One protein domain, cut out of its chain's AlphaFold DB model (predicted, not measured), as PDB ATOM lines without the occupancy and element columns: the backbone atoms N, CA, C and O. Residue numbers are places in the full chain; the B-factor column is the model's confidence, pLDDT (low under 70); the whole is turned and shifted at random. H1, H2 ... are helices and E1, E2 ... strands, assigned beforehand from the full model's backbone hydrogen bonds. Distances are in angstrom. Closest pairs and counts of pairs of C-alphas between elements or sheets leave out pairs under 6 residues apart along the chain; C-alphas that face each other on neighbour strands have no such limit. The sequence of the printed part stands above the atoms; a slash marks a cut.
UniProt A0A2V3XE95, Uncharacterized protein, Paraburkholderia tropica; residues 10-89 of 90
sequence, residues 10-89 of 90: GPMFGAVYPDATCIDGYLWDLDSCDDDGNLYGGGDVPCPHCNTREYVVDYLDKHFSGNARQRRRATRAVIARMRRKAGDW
ATOM      1  N   GLY A  10      54.109  92.198  88.767       88.81
ATOM      2  CA  GLY A  10      53.278  91.346  89.609       88.81
ATOM      3  C   GLY A  10      52.423  92.111  90.611       88.81
ATOM      4  O   GLY A  10      52.520  93.334  90.698       88.81
ATOM      5  N   PRO A  11      51.560  91.394  91.353       87.94
ATOM      6  CA  PRO A  11      50.689  92.004  92.345       87.94
ATOM      7  C   PRO A  11      51.505  92.484  93.544       87.94
ATOM      8  O   PRO A  11      52.081  91.677  94.282       87.94
ATOM      9  N   MET A  12      51.546  93.795  93.748       86.44
ATOM     10  CA  MET A  12      52.100  94.440  94.933       86.44
ATOM     11  C   MET A  12      51.050  95.397  95.507       86.44
ATOM     12  O   MET A  12      49.870  95.214  95.247       86.44
ATOM     13  N   PHE A  13      51.441  96.254  96.456       85.00
ATOM     14  CA  PHE A  13      50.621  97.318  97.069       85.00
ATOM     15  C   PHE A  13      49.194  96.957  97.556       85.00
ATOM     16  O   PHE A  13      48.417  97.832  97.926       85.00
ATOM     17  N   GLY A  14      48.878  95.664  97.692       82.75
ATOM     18  CA  GLY A  14      47.563  95.158  98.091       82.75
ATOM     19  C   GLY A  14      46.656  94.741  96.926       82.75
ATOM     20  O   GLY A  14      45.562  94.236  97.190       82.75
ATOM     21  N   ALA A  15      47.090  94.894  95.674       84.88
ATOM     22  CA  ALA A  15      46.354  94.452  94.501       84.88
ATOM     23  C   ALA A  15      46.421  92.932  94.290       84.88
ATOM     24  O   ALA A  15      47.306  92.221  94.773       84.88
ATOM     25  N   VAL A  16      45.440  92.427  93.541       85.50
ATOM     26  CA  VAL A  16      45.378  91.027  93.085       85.50
ATOM     27  C   VAL A  16      45.823  90.863  91.629       85.50
ATOM     28  O   VAL A  16      46.072  89.741  91.192       85.50
ATOM     29  N   TYR A  17      45.904  91.967  90.885       85.19
ATOM     30  CA  TYR A  17      46.405  92.050  89.513       85.19
ATOM     31  C   TYR A  17      47.827  92.632  89.506       85.19
ATOM     32  O   TYR A  17      48.243  93.177  90.528       85.19
ATOM     33  N   PRO A  18      48.590  92.501  88.402       88.31
ATOM     34  CA  PRO A  18      49.899  93.133  88.293       88.31
ATOM     35  C   PRO A  18      49.772  94.660  88.368       88.31
ATOM     36  O   PRO A  18      49.327  95.283  87.410       88.31
ATOM     37  N   ASP A  19      50.122  95.235  89.518       90.19
ATOM     38  CA  ASP A  19      50.063  96.682  89.786       90.19
ATOM     39  C   ASP A  19      51.454  97.293  89.964       90.19
ATOM     40  O   ASP A  19      51.588  98.494  90.156       90.19
ATOM     41  N   ALA A  20      52.508  96.475  89.907       92.50
ATOM     42  CA  ALA A  20      53.861  96.941  90.110       92.50
ATOM     43  C   ALA A  20      54.814  96.403  89.068       92.50
ATOM     44  O   ALA A  20      54.788  95.221  88.730       92.50
ATOM     45  N   THR A  21      55.732  97.269  88.652       92.56
ATOM     46  CA  THR A  21      56.840  96.929  87.764       92.56
ATOM     47  C   THR A  21      58.180  97.323  88.375       92.56
ATOM     48  O   THR A  21      58.285  98.281  89.142       92.56
ATOM     49  N   CYS A  22      59.236  96.570  88.069       93.50
ATOM     50  CA  CYS A  22      60.587  96.886  88.512       93.50
ATOM     51  C   CYS A  22      61.332  97.739  87.485       93.50
ATOM     52  O   CYS A  22      61.651  97.267  86.393       93.50
ATOM     53  N   ILE A  23      61.730  98.941  87.903       91.94
ATOM     54  CA  ILE A  23      62.580  99.857  87.133       91.94
ATOM     55  C   ILE A  23      63.759 100.256  88.021       91.94
ATOM     56  O   ILE A  23      63.572 100.679  89.161       91.94
ATOM     57  N   ASP A  24      64.979 100.036  87.524       91.56
ATOM     58  CA  ASP A  24      66.247 100.353  88.207       91.56
ATOM     59  C   ASP A  24      66.356  99.880  89.667       91.56
ATOM     60  O   ASP A  24      67.074 100.448  90.488       91.56
ATOM     61  N   GLY A  25      65.683  98.771  89.979       92.38
ATOM     62  CA  GLY A  25      65.851  98.066  91.245       92.38
ATOM     63  C   GLY A  25      64.829  98.470  92.290       92.38
ATOM     64  O   GLY A  25      64.907  97.990  93.420       92.38
ATOM     65  N   TYR A  26      63.849  99.276  91.895       93.69
ATOM     66  CA  TYR A  26      62.746  99.744  92.717       93.69
ATOM     67  C   TYR A  26      61.413  99.400  92.053       93.69
ATOM     68  O   TYR A  26      61.350  99.162  90.845       93.69
ATOM     69  N   LEU A  27      60.369  99.284  92.868       93.31
ATOM     70  CA  LEU A  27      59.010  99.024  92.418       93.31
ATOM     71  C   LEU A  27      58.313 100.340  92.108       93.31
ATOM     72  O   LEU A  27      58.342 101.266  92.916       93.31
ATOM     73  N   TRP A  28      57.675 100.379  90.952       93.94
ATOM     74  CA  TRP A  28      56.830 101.468  90.498       93.94
ATOM     75  C   TRP A  28      55.401 100.980  90.404       93.94
ATOM     76  O   TRP A  28      55.178  99.863  89.943       93.94
ATOM     77  N   ASP A  29      54.475 101.813  90.857       92.62
ATOM     78  CA  ASP A  29      53.046 101.536  90.824       92.62
ATOM     79  C   ASP A  29      52.499 101.873  89.431       92.62
ATOM     80  O   ASP A  29      52.584 103.015  88.976       92.62
ATOM     81  N   LEU A  30      51.975 100.858  88.747       91.00
ATOM     82  CA  LEU A  30      51.411 100.951  87.404       91.00
ATOM     83  C   LEU A  30      50.089 101.727  87.384       91.00
ATOM     84  O   LEU A  30      49.759 102.317  86.356       91.00
ATOM     85  N   ASP A  31      49.370 101.784  88.507       88.62
ATOM     86  CA  ASP A  31      48.134 102.562  88.622       88.62
ATOM     87  C   ASP A  31      48.416 104.058  88.856       88.62
ATOM     88  O   ASP A  31      47.545 104.906  88.658       88.62
ATOM     89  N   SER A  32      49.653 104.407  89.222       89.75
ATOM     90  CA  SER A  32      50.107 105.784  89.425       89.75
ATOM     91  C   SER A  32      50.778 106.355  88.166       89.75
ATOM     92  O   SER A  32      51.968 106.693  88.183       89.75
ATOM     93  N   CYS A  33      50.015 106.465  87.072       90.94
ATOM     94  CA  CYS A  33      50.466 107.005  85.784       90.94
ATOM     95  C   CYS A  33      49.668 108.235  85.319       90.94
ATOM     96  O   CYS A  33      48.496 108.399  85.658       90.94
ATOM     97  N   ASP A  34      50.325 109.135  84.579       89.62
ATOM     98  CA  ASP A  34      49.672 110.272  83.922       89.62
ATOM     99  C   ASP A  34      48.987 109.868  82.600       89.62
ATOM    100  O   ASP A  34      49.081 108.724  82.149       89.62
ATOM    101  N   ASP A  35      48.303 110.821  81.957       89.94
ATOM    102  CA  ASP A  35      47.595 110.591  80.687       89.94
ATOM    103  C   ASP A  35      48.535 110.222  79.516       89.94
ATOM    104  O   ASP A  35      48.082 109.672  78.509       89.94
ATOM    105  N   ASP A  36      49.837 110.497  79.645       89.12
ATOM    106  CA  ASP A  36      50.880 110.160  78.671       89.12
ATOM    107  C   ASP A  36      51.574 108.816  78.997       89.12
ATOM    108  O   ASP A  36      52.448 108.362  78.251       89.12
ATOM    109  N   GLY A  37      51.178 108.151  80.089       82.44
ATOM    110  CA  GLY A  37      51.716 106.869  80.544       82.44
ATOM    111  C   GLY A  37      53.012 106.963  81.355       82.44
ATOM    112  O   GLY A  37      53.663 105.939  81.577       82.44
ATOM    113  N   ASN A  38      53.415 108.153  81.809       87.50
ATOM    114  CA  ASN A  38      54.560 108.302  82.705       87.50
ATOM    115  C   ASN A  38      54.161 107.949  84.138       87.50
ATOM    116  O   ASN A  38      53.187 108.476  84.679       87.50
ATOM    117  N   LEU A  39      54.956 107.095  84.781       89.12
ATOM    118  CA  LEU A  39      54.759 106.730  86.181       89.12
ATOM    119  C   LEU A  39      55.227 107.870  87.093       89.12
ATOM    120  O   LEU A  39      56.339 108.380  86.940       89.12
ATOM    121  N   TYR A  40      54.402 108.242  88.070       87.94
ATOM    122  CA  TYR A  40      54.737 109.241  89.095       87.94
ATOM    123  C   TYR A  40      54.652 108.693  90.529       87.94
ATOM    124  O   TYR A  40      54.983 109.411  91.474       87.94
ATOM    125  N   GLY A  41      54.214 107.441  90.706       83.81
ATOM    126  CA  GLY A  41      54.124 106.765  92.001       83.81
ATOM    127  C   GLY A  41      55.060 105.560  92.115       83.81
ATOM    128  O   GLY A  41      55.159 104.734  91.207       83.81
ATOM    129  N   GLY A  42      55.743 105.457  93.257       87.31
ATOM    130  CA  GLY A  42      56.728 104.417  93.558       87.31
ATOM    131  C   GLY A  42      58.174 104.905  93.436       87.31
ATOM    132  O   GLY A  42      58.475 106.075  93.671       87.31
ATOM    133  N   GLY A  43      59.091 103.990  93.117       88.19
ATOM    134  CA  GLY A  43      60.531 104.263  93.031       88.19
ATOM    135  C   GLY A  43      61.248 104.359  94.386       88.19
ATOM    136  O   GLY A  43      62.465 104.505  94.429       88.19
ATOM    137  N   ASP A  44      60.517 104.240  95.490       90.81
ATOM    138  CA  ASP A  44      61.000 104.278  96.872       90.81
ATOM    139  C   ASP A  44      61.048 102.884  97.518       90.81
ATOM    140  O   ASP A  44      61.856 102.632  98.414       90.81
ATOM    141  N   VAL A  45      60.223 101.948  97.040       91.56
ATOM    142  CA  VAL A  45      60.203 100.561  97.514       91.56
ATOM    143  C   VAL A  45      61.238  99.725  96.755       91.56
ATOM    144  O   VAL A  45      61.091  99.525  95.549       91.56
ATOM    145  N   PRO A  46      62.273  99.165  97.413       93.06
ATOM    146  CA  PRO A  46      63.262  98.337  96.733       93.06
ATOM    147  C   PRO A  46      62.630  97.062  96.168       93.06
ATOM    148  O   PRO A  46      61.820  96.405  96.818       93.06
ATOM    149  N   CYS A  47      63.039  96.643  94.976       92.12
ATOM    150  CA  CYS A  47      62.516  95.436  94.352       92.12
ATOM    151  C   CYS A  47      62.892  94.179  95.166       92.12
ATOM    152  O   CYS A  47      64.084  93.901  95.349       92.12
ATOM    153  N   PRO A  48      61.931  93.332  95.583       90.31
ATOM    154  CA  PRO A  48      62.234  92.120  96.345       90.31
ATOM    155  C   PRO A  48      63.044  91.081  95.547       90.31
ATOM    156  O   PRO A  48      63.681  90.209  96.148       90.31
ATOM    157  N   HIS A  49      63.078  91.181  94.214       89.19
ATOM    158  CA  HIS A  49      63.742  90.225  93.321       89.19
ATOM    159  C   HIS A  49      65.218  90.586  93.085       89.19
ATOM    160  O   HIS A  49      66.100  89.779  93.390       89.19
ATOM    161  N   CYS A  50      65.509  91.798  92.595       90.56
ATOM    162  CA  CYS A  50      66.884  92.233  92.314       90.56
ATOM    163  C   CYS A  50      67.522  93.066  93.434       90.56
ATOM    164  O   CYS A  50      68.712  92.884  93.699       90.56
ATOM    165  N   ASN A  51      66.743  93.867  94.171       92.31
ATOM    166  CA  ASN A  51      67.200  94.646  95.326       92.31
ATOM    167  C   ASN A  51      66.731  94.046  96.673       92.31
ATOM    168  O   ASN A  51      66.383  94.734  97.633       92.31
ATOM    169  N   THR A  52      66.749  92.707  96.778       91.44
ATOM    170  CA  THR A  52      66.224  91.970  97.947       91.44
ATOM    171  C   THR A  52      66.863  92.389  99.274       91.44
ATOM    172  O   THR A  52      66.269  92.218 100.336       91.44
ATOM    173  N   ARG A  53      68.122  92.846  99.258       90.94
ATOM    174  CA  ARG A  53      68.839  93.178 100.493       90.94
ATOM    175  C   ARG A  53      68.274  94.441 101.131       90.94
ATOM    176  O   ARG A  53      67.978  94.393 102.319       90.94
ATOM    177  N   GLU A  54      68.151  95.510 100.355       93.12
ATOM    178  CA  GLU A  54      67.581  96.787 100.797       93.12
ATOM    179  C   GLU A  54      66.104  96.603 101.150       93.12
ATOM    180  O   GLU A  54      65.669  97.007 102.223       93.12
ATOM    181  N   TYR A  55      65.370  95.819 100.349       91.56
ATOM    182  CA  TYR A  55      63.990  95.447 100.667       91.56
ATOM    183  C   TYR A  55      63.860  94.798 102.058       91.56
ATOM    184  O   TYR A  55      62.976  95.128 102.842       91.56
ATOM    185  N   VAL A  56      64.751  93.864 102.403       90.81
ATOM    186  CA  VAL A  56      64.704  93.166 103.698       90.81
ATOM    187  C   VAL A  56      65.164  94.051 104.850       90.81
ATOM    188  O   VAL A  56      64.560  93.998 105.919       90.81
ATOM    189  N   VAL A  57      66.284  94.751 104.684       88.56
ATOM    190  CA  VAL A  57      66.949  95.447 105.793       88.56
ATOM    191  C   VAL A  57      66.305  96.797 106.057       88.56
ATOM    192  O   VAL A  57      66.056  97.091 107.219       88.56
ATOM    193  N   ASP A  58      66.033  97.562 105.004       88.44
ATOM    194  CA  ASP A  58      65.648  98.965 105.109       88.44
ATOM    195  C   ASP A  58      64.126  99.120 104.970       88.44
ATOM    196  O   ASP A  58      63.493  99.702 105.843       88.44
ATOM    197  N   TYR A  59      63.504  98.512 103.951       88.00
ATOM    198  CA  TYR A  59      62.053  98.645 103.742       88.00
ATOM    199  C   TYR A  59      61.211  97.824 104.733       88.00
ATOM    200  O   TYR A  59      60.248  98.322 105.307       88.00
ATOM    201  N   LEU A  60      61.573  96.558 104.974       88.06
ATOM    202  CA  LEU A  60      60.889  95.713 105.964       88.06
ATOM    203  C   LEU A  60      61.414  95.884 107.398       88.06
ATOM    204  O   LEU A  60      60.951  95.157 108.282       88.06
ATOM    205  N   ASP A  61      62.408  96.754 107.605       87.56
ATOM    206  CA  ASP A  61      63.032  97.032 108.907       87.56
ATOM    207  C   ASP A  61      63.446  95.753 109.675       87.56
ATOM    208  O   ASP A  61      63.312  95.613 110.895       87.56
ATOM    209  N   LYS A  62      63.911  94.713 108.958       83.75
ATOM    210  CA  LYS A  62      64.271  93.435 109.598       83.75
ATOM    211  C   LYS A  62      65.655  93.511 110.226       83.75
ATOM    212  O   LYS A  62      66.661  93.087 109.644       83.75
ATOM    213  N   HIS A  63      65.687  93.922 111.487       81.81
ATOM    214  CA  HIS A  63      66.884  93.876 112.316       81.81
ATOM    215  C   HIS A  63      66.977  92.591 113.151       81.81
ATOM    216  O   HIS A  63      66.101  92.243 113.939       81.81
ATOM    217  N   PHE A  64      68.082  91.860 112.981       87.12
ATOM    218  CA  PHE A  64      68.358  90.633 113.731       87.12
ATOM    219  C   PHE A  64      69.187  90.939 114.981       87.12
ATOM    220  O   PHE A  64      70.142  91.717 114.923       87.12
ATOM    221  N   SER A  65      68.875  90.282 116.096       88.75
ATOM    222  CA  SER A  65      69.653  90.366 117.334       88.75
ATOM    223  C   SER A  65      70.906  89.469 117.301       88.75
ATOM    224  O   SER A  65      71.140  88.708 116.355       88.75
ATOM    225  N   GLY A  66      71.750  89.570 118.334       92.81
ATOM    226  CA  GLY A  66      72.980  88.781 118.471       92.81
ATOM    227  C   GLY A  66      74.218  89.456 117.878       92.81
ATOM    228  O   GLY A  66      74.201  90.639 117.537       92.81
ATOM    229  N   ASN A  67      75.323  88.717 117.771       95.88
ATOM    230  CA  ASN A  67      76.603  89.243 117.287       95.88
ATOM    231  C   ASN A  67      76.627  89.457 115.760       95.88
ATOM    232  O   ASN A  67      75.782  88.954 115.019       95.88
ATOM    233  N   ALA A  68      77.641  90.167 115.259       91.25
ATOM    234  CA  ALA A  68      77.748  90.509 113.837       91.25
ATOM    235  C   ALA A  68      77.699  89.289 112.895       91.25
ATOM    236  O   ALA A  68      77.093  89.360 111.824       91.25
ATOM    237  N   ARG A  69      78.291  88.152 113.286       94.38
ATOM    238  CA  ARG A  69      78.266  86.914 112.490       94.38
ATOM    239  C   ARG A  69      76.862  86.310 112.443       94.38
ATOM    240  O   ARG A  69      76.420  85.901 111.369       94.38
ATOM    241  N   GLN A  70      76.166  86.274 113.578       93.81
ATOM    242  CA  GLN A  70      74.789  85.786 113.682       93.81
ATOM    243  C   GLN A  70      73.844  86.638 112.831       93.81
ATOM    244  O   GLN A  70      73.124  86.083 112.002       93.81
ATOM    245  N   ARG A  71      73.936  87.972 112.934       92.12
ATOM    246  CA  ARG A  71      73.125  88.905 112.135       92.12
ATOM    247  C   ARG A  71      73.328  88.695 110.637       92.12
ATOM    248  O   ARG A  71      72.366  88.463 109.915       92.12
ATOM    249  N   ARG A  72      74.585  88.645 110.174       90.25
ATOM    250  CA  ARG A  72      74.912  88.378 108.758       90.25
ATOM    251  C   ARG A  72      74.338  87.046 108.269       90.25
ATOM    252  O   ARG A  72      73.832  86.973 107.152       90.25
ATOM    253  N   ARG A  73      74.414  85.987 109.085       94.06
ATOM    254  CA  ARG A  73      73.848  84.671 108.742       94.06
ATOM    255  C   ARG A  73      72.325  84.734 108.622       94.06
ATOM    256  O   ARG A  73      71.787  84.201 107.655       94.06
ATOM    257  N   ALA A  74      71.654  85.390 109.566       92.50
ATOM    258  CA  ALA A  74      70.203  85.527 109.578       92.50
ATOM    259  C   ALA A  74      69.694  86.347 108.380       92.50
ATOM    260  O   ALA A  74      68.835  85.868 107.641       92.50
ATOM    261  N   THR A  75      70.308  87.504 108.101       91.38
ATOM    262  CA  THR A  75      69.989  88.326 106.921       91.38
ATOM    263  C   THR A  75      70.133  87.523 105.628       91.38
ATOM    264  O   THR A  75      69.216  87.501 104.811       91.38
ATOM    265  N   ARG A  76      71.245  86.790 105.449       91.75
ATOM    266  CA  ARG A  76      71.455  85.952 104.253       91.75
ATOM    267  C   ARG A  76      70.404  84.850 104.118       91.75
ATOM    268  O   ARG A  76      69.979  84.570 103.002       91.75
ATOM    269  N   ALA A  77      69.981  84.238 105.222       93.06
ATOM    270  CA  ALA A  77      68.953  83.200 105.203       93.06
ATOM    271  C   ALA A  77      67.579  83.755 104.790       93.06
ATOM    272  O   ALA A  77      66.879  83.116 104.003       93.06
ATOM    273  N   VAL A  78      67.216  84.950 105.271       92.06
ATOM    274  CA  VAL A  78      65.970  85.627 104.881       92.06
ATOM    275  C   VAL A  78      66.005  86.050 103.418       92.06
ATOM    276  O   VAL A  78      65.079  85.711 102.687       92.06
ATOM    277  N   ILE A  79      67.094  86.675 102.960       90.81
ATOM    278  CA  ILE A  79      67.278  87.025 101.542       90.81
ATOM    279  C   ILE A  79      67.166  85.776 100.660       90.81
ATOM    280  O   ILE A  79      66.451  85.788  99.663       90.81
ATOM    281  N   ALA A  80      67.815  84.669 101.032       90.44
ATOM    282  CA  ALA A  80      67.734  83.424 100.267       90.44
ATOM    283  C   ALA A  80      66.311  82.842 100.231       90.44
ATOM    284  O   ALA A  80      65.908  82.280  99.217       90.44
ATOM    285  N   ARG A  81      65.540  82.963 101.321       89.44
ATOM    286  CA  ARG A  81      64.131  82.550 101.349       89.44
ATOM    287  C   ARG A  81      63.269  83.444 100.459       89.44
ATOM    288  O   ARG A  81      62.450  82.911  99.722       89.44
ATOM    289  N   MET A  82      63.472  84.759 100.509       87.25
ATOM    290  CA  MET A  82      62.746  85.699  99.656       87.25
ATOM    291  C   MET A  82      63.043  85.469  98.184       87.25
ATOM    292  O   MET A  82      62.107  85.370  97.413       87.25
ATOM    293  N   ARG A  83      64.309  85.261  97.808       84.12
ATOM    294  CA  ARG A  83      64.684  84.945  96.422       84.12
ATOM    295  C   ARG A  83      64.063  83.652  95.896       84.12
ATOM    296  O   ARG A  83      63.764  83.579  94.716       84.12
ATOM    297  N   ARG A  84      63.859  82.645  96.754       83.06
ATOM    298  CA  ARG A  84      63.115  81.436  96.364       83.06
ATOM    299  C   ARG A  84      61.646  81.749  96.106       83.06
ATOM    300  O   ARG A  84      61.164  81.422  95.040       83.06
ATOM    301  N   LYS A  85      60.990  82.449  97.039       74.31
ATOM    302  CA  LYS A  85      59.582  82.847  96.889       74.31
ATOM    303  C   LYS A  85      59.371  83.764  95.681       74.31
ATOM    304  O   LYS A  85      58.384  83.632  94.987       74.31
ATOM    305  N   ALA A  86      60.304  84.679  95.430       68.56
ATOM    306  CA  ALA A  86      60.350  85.549  94.261       68.56
ATOM    307  C   ALA A  86      60.360  84.754  92.942       68.56
ATOM    308  O   ALA A  86      59.706  85.153  91.991       68.56
ATOM    309  N   GLY A  87      61.048  83.610  92.895       62.03
ATOM    310  CA  GLY A  87      61.008  82.711  91.741       62.03
ATOM    311  C   GLY A  87      59.654  82.031  91.514       62.03
ATOM    312  O   GLY A  87      59.427  81.560  90.413       62.03
ATOM    313  N   ASP A  88      58.765  82.001  92.512       59.81
ATOM    314  CA  ASP A  88      57.415  81.438  92.371       59.81
ATOM    315  C   ASP A  88      56.418  82.443  91.746       59.81
ATOM    316  O   ASP A  88      55.316  82.048  91.377       59.81
ATOM    317  N   TRP A  89      56.779  83.733  91.657       52.38
ATOM    318  CA  TRP A  89      55.969  84.792  91.025       52.38
ATOM    319  C   TRP A  89      56.409  85.123  89.589       52.38
ATOM    320  O   TRP A  89      55.784  85.970  88.959       52.38
TER     321      TRP A  89
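What this domain is: This is residues 10 to 89 of the 90 residues of an uncharacterized protein of Paraburkholderia tropica (UniProt A0A2V3XE95). A small sheet of three strands, E1, E2 and E3, and one long helix, H2, stand apart, with the short helix H1 between them; the loop of residues 30 to 41 reaches to one end of the long axis, and the turn at Asn 67, just before H2, makes the other. The printed part has 80 residues, with three named strands and then two named helices, in the order E1 E2 E3 H1 H2. The sheet's order is E1 - E2 - E3, antiparallel, and the class is mixed, helices and strands. The whole is loose, a rod spanning 51 by 23 by 20 A, with a radius of gyration of the C-alphas of 14.7 A.

How they stand to each other: E1, residues 20 to 23, E2, residues 26 to 29, and E3, residues 42 to 46, form a meander, each strand the antiparallel neighbour of the one before. E1 and E2 are a hairpin at 140 degrees, with N 21 and O 28 within hydrogen-bond range at 2.9 A. E2 and E3 are a hairpin at 141 degrees, with N 27 and O 45 at 2.8 A. H1, residues 52 to 59, is on the sheet but only grazes it; the closest C-alphas of E3 and H1 are those of Pro 46 and Tyr 55, 4.9 A apart. H2, residues 68 to 87, touches H1 with residues 75 to 83 alone, at a steep tilt of 65 degrees, opposite ways; their closest C-alphas, of Thr 52 and Ile 79, are 6.2 A apart. H2 is apart from E1, E2 and E3. Every O i to N i+4 pair is within hydrogen-bond range in H2, and 3 of 4 in H1.

Where its parts are: E1 begins at C-alpha 20 (53.861, 96.941, 90.110). H2 is 28.8 A long, from C-alpha 68 (77.748, 90.509, 113.837) to C-alpha 87 (61.008, 82.711, 91.741). E1 measures 9.7 A, E2 10.0 A, E3 9.5 A and H1 9.8 A.

The domain as a whole: The two C-alphas farthest apart, of Asp 35 and Asn 67, are 51.3 A apart. The printed part has no cut, and the link from E2 to E3 is long, with 12 residues. Confidence is low, under 70, at residues 86 to 89.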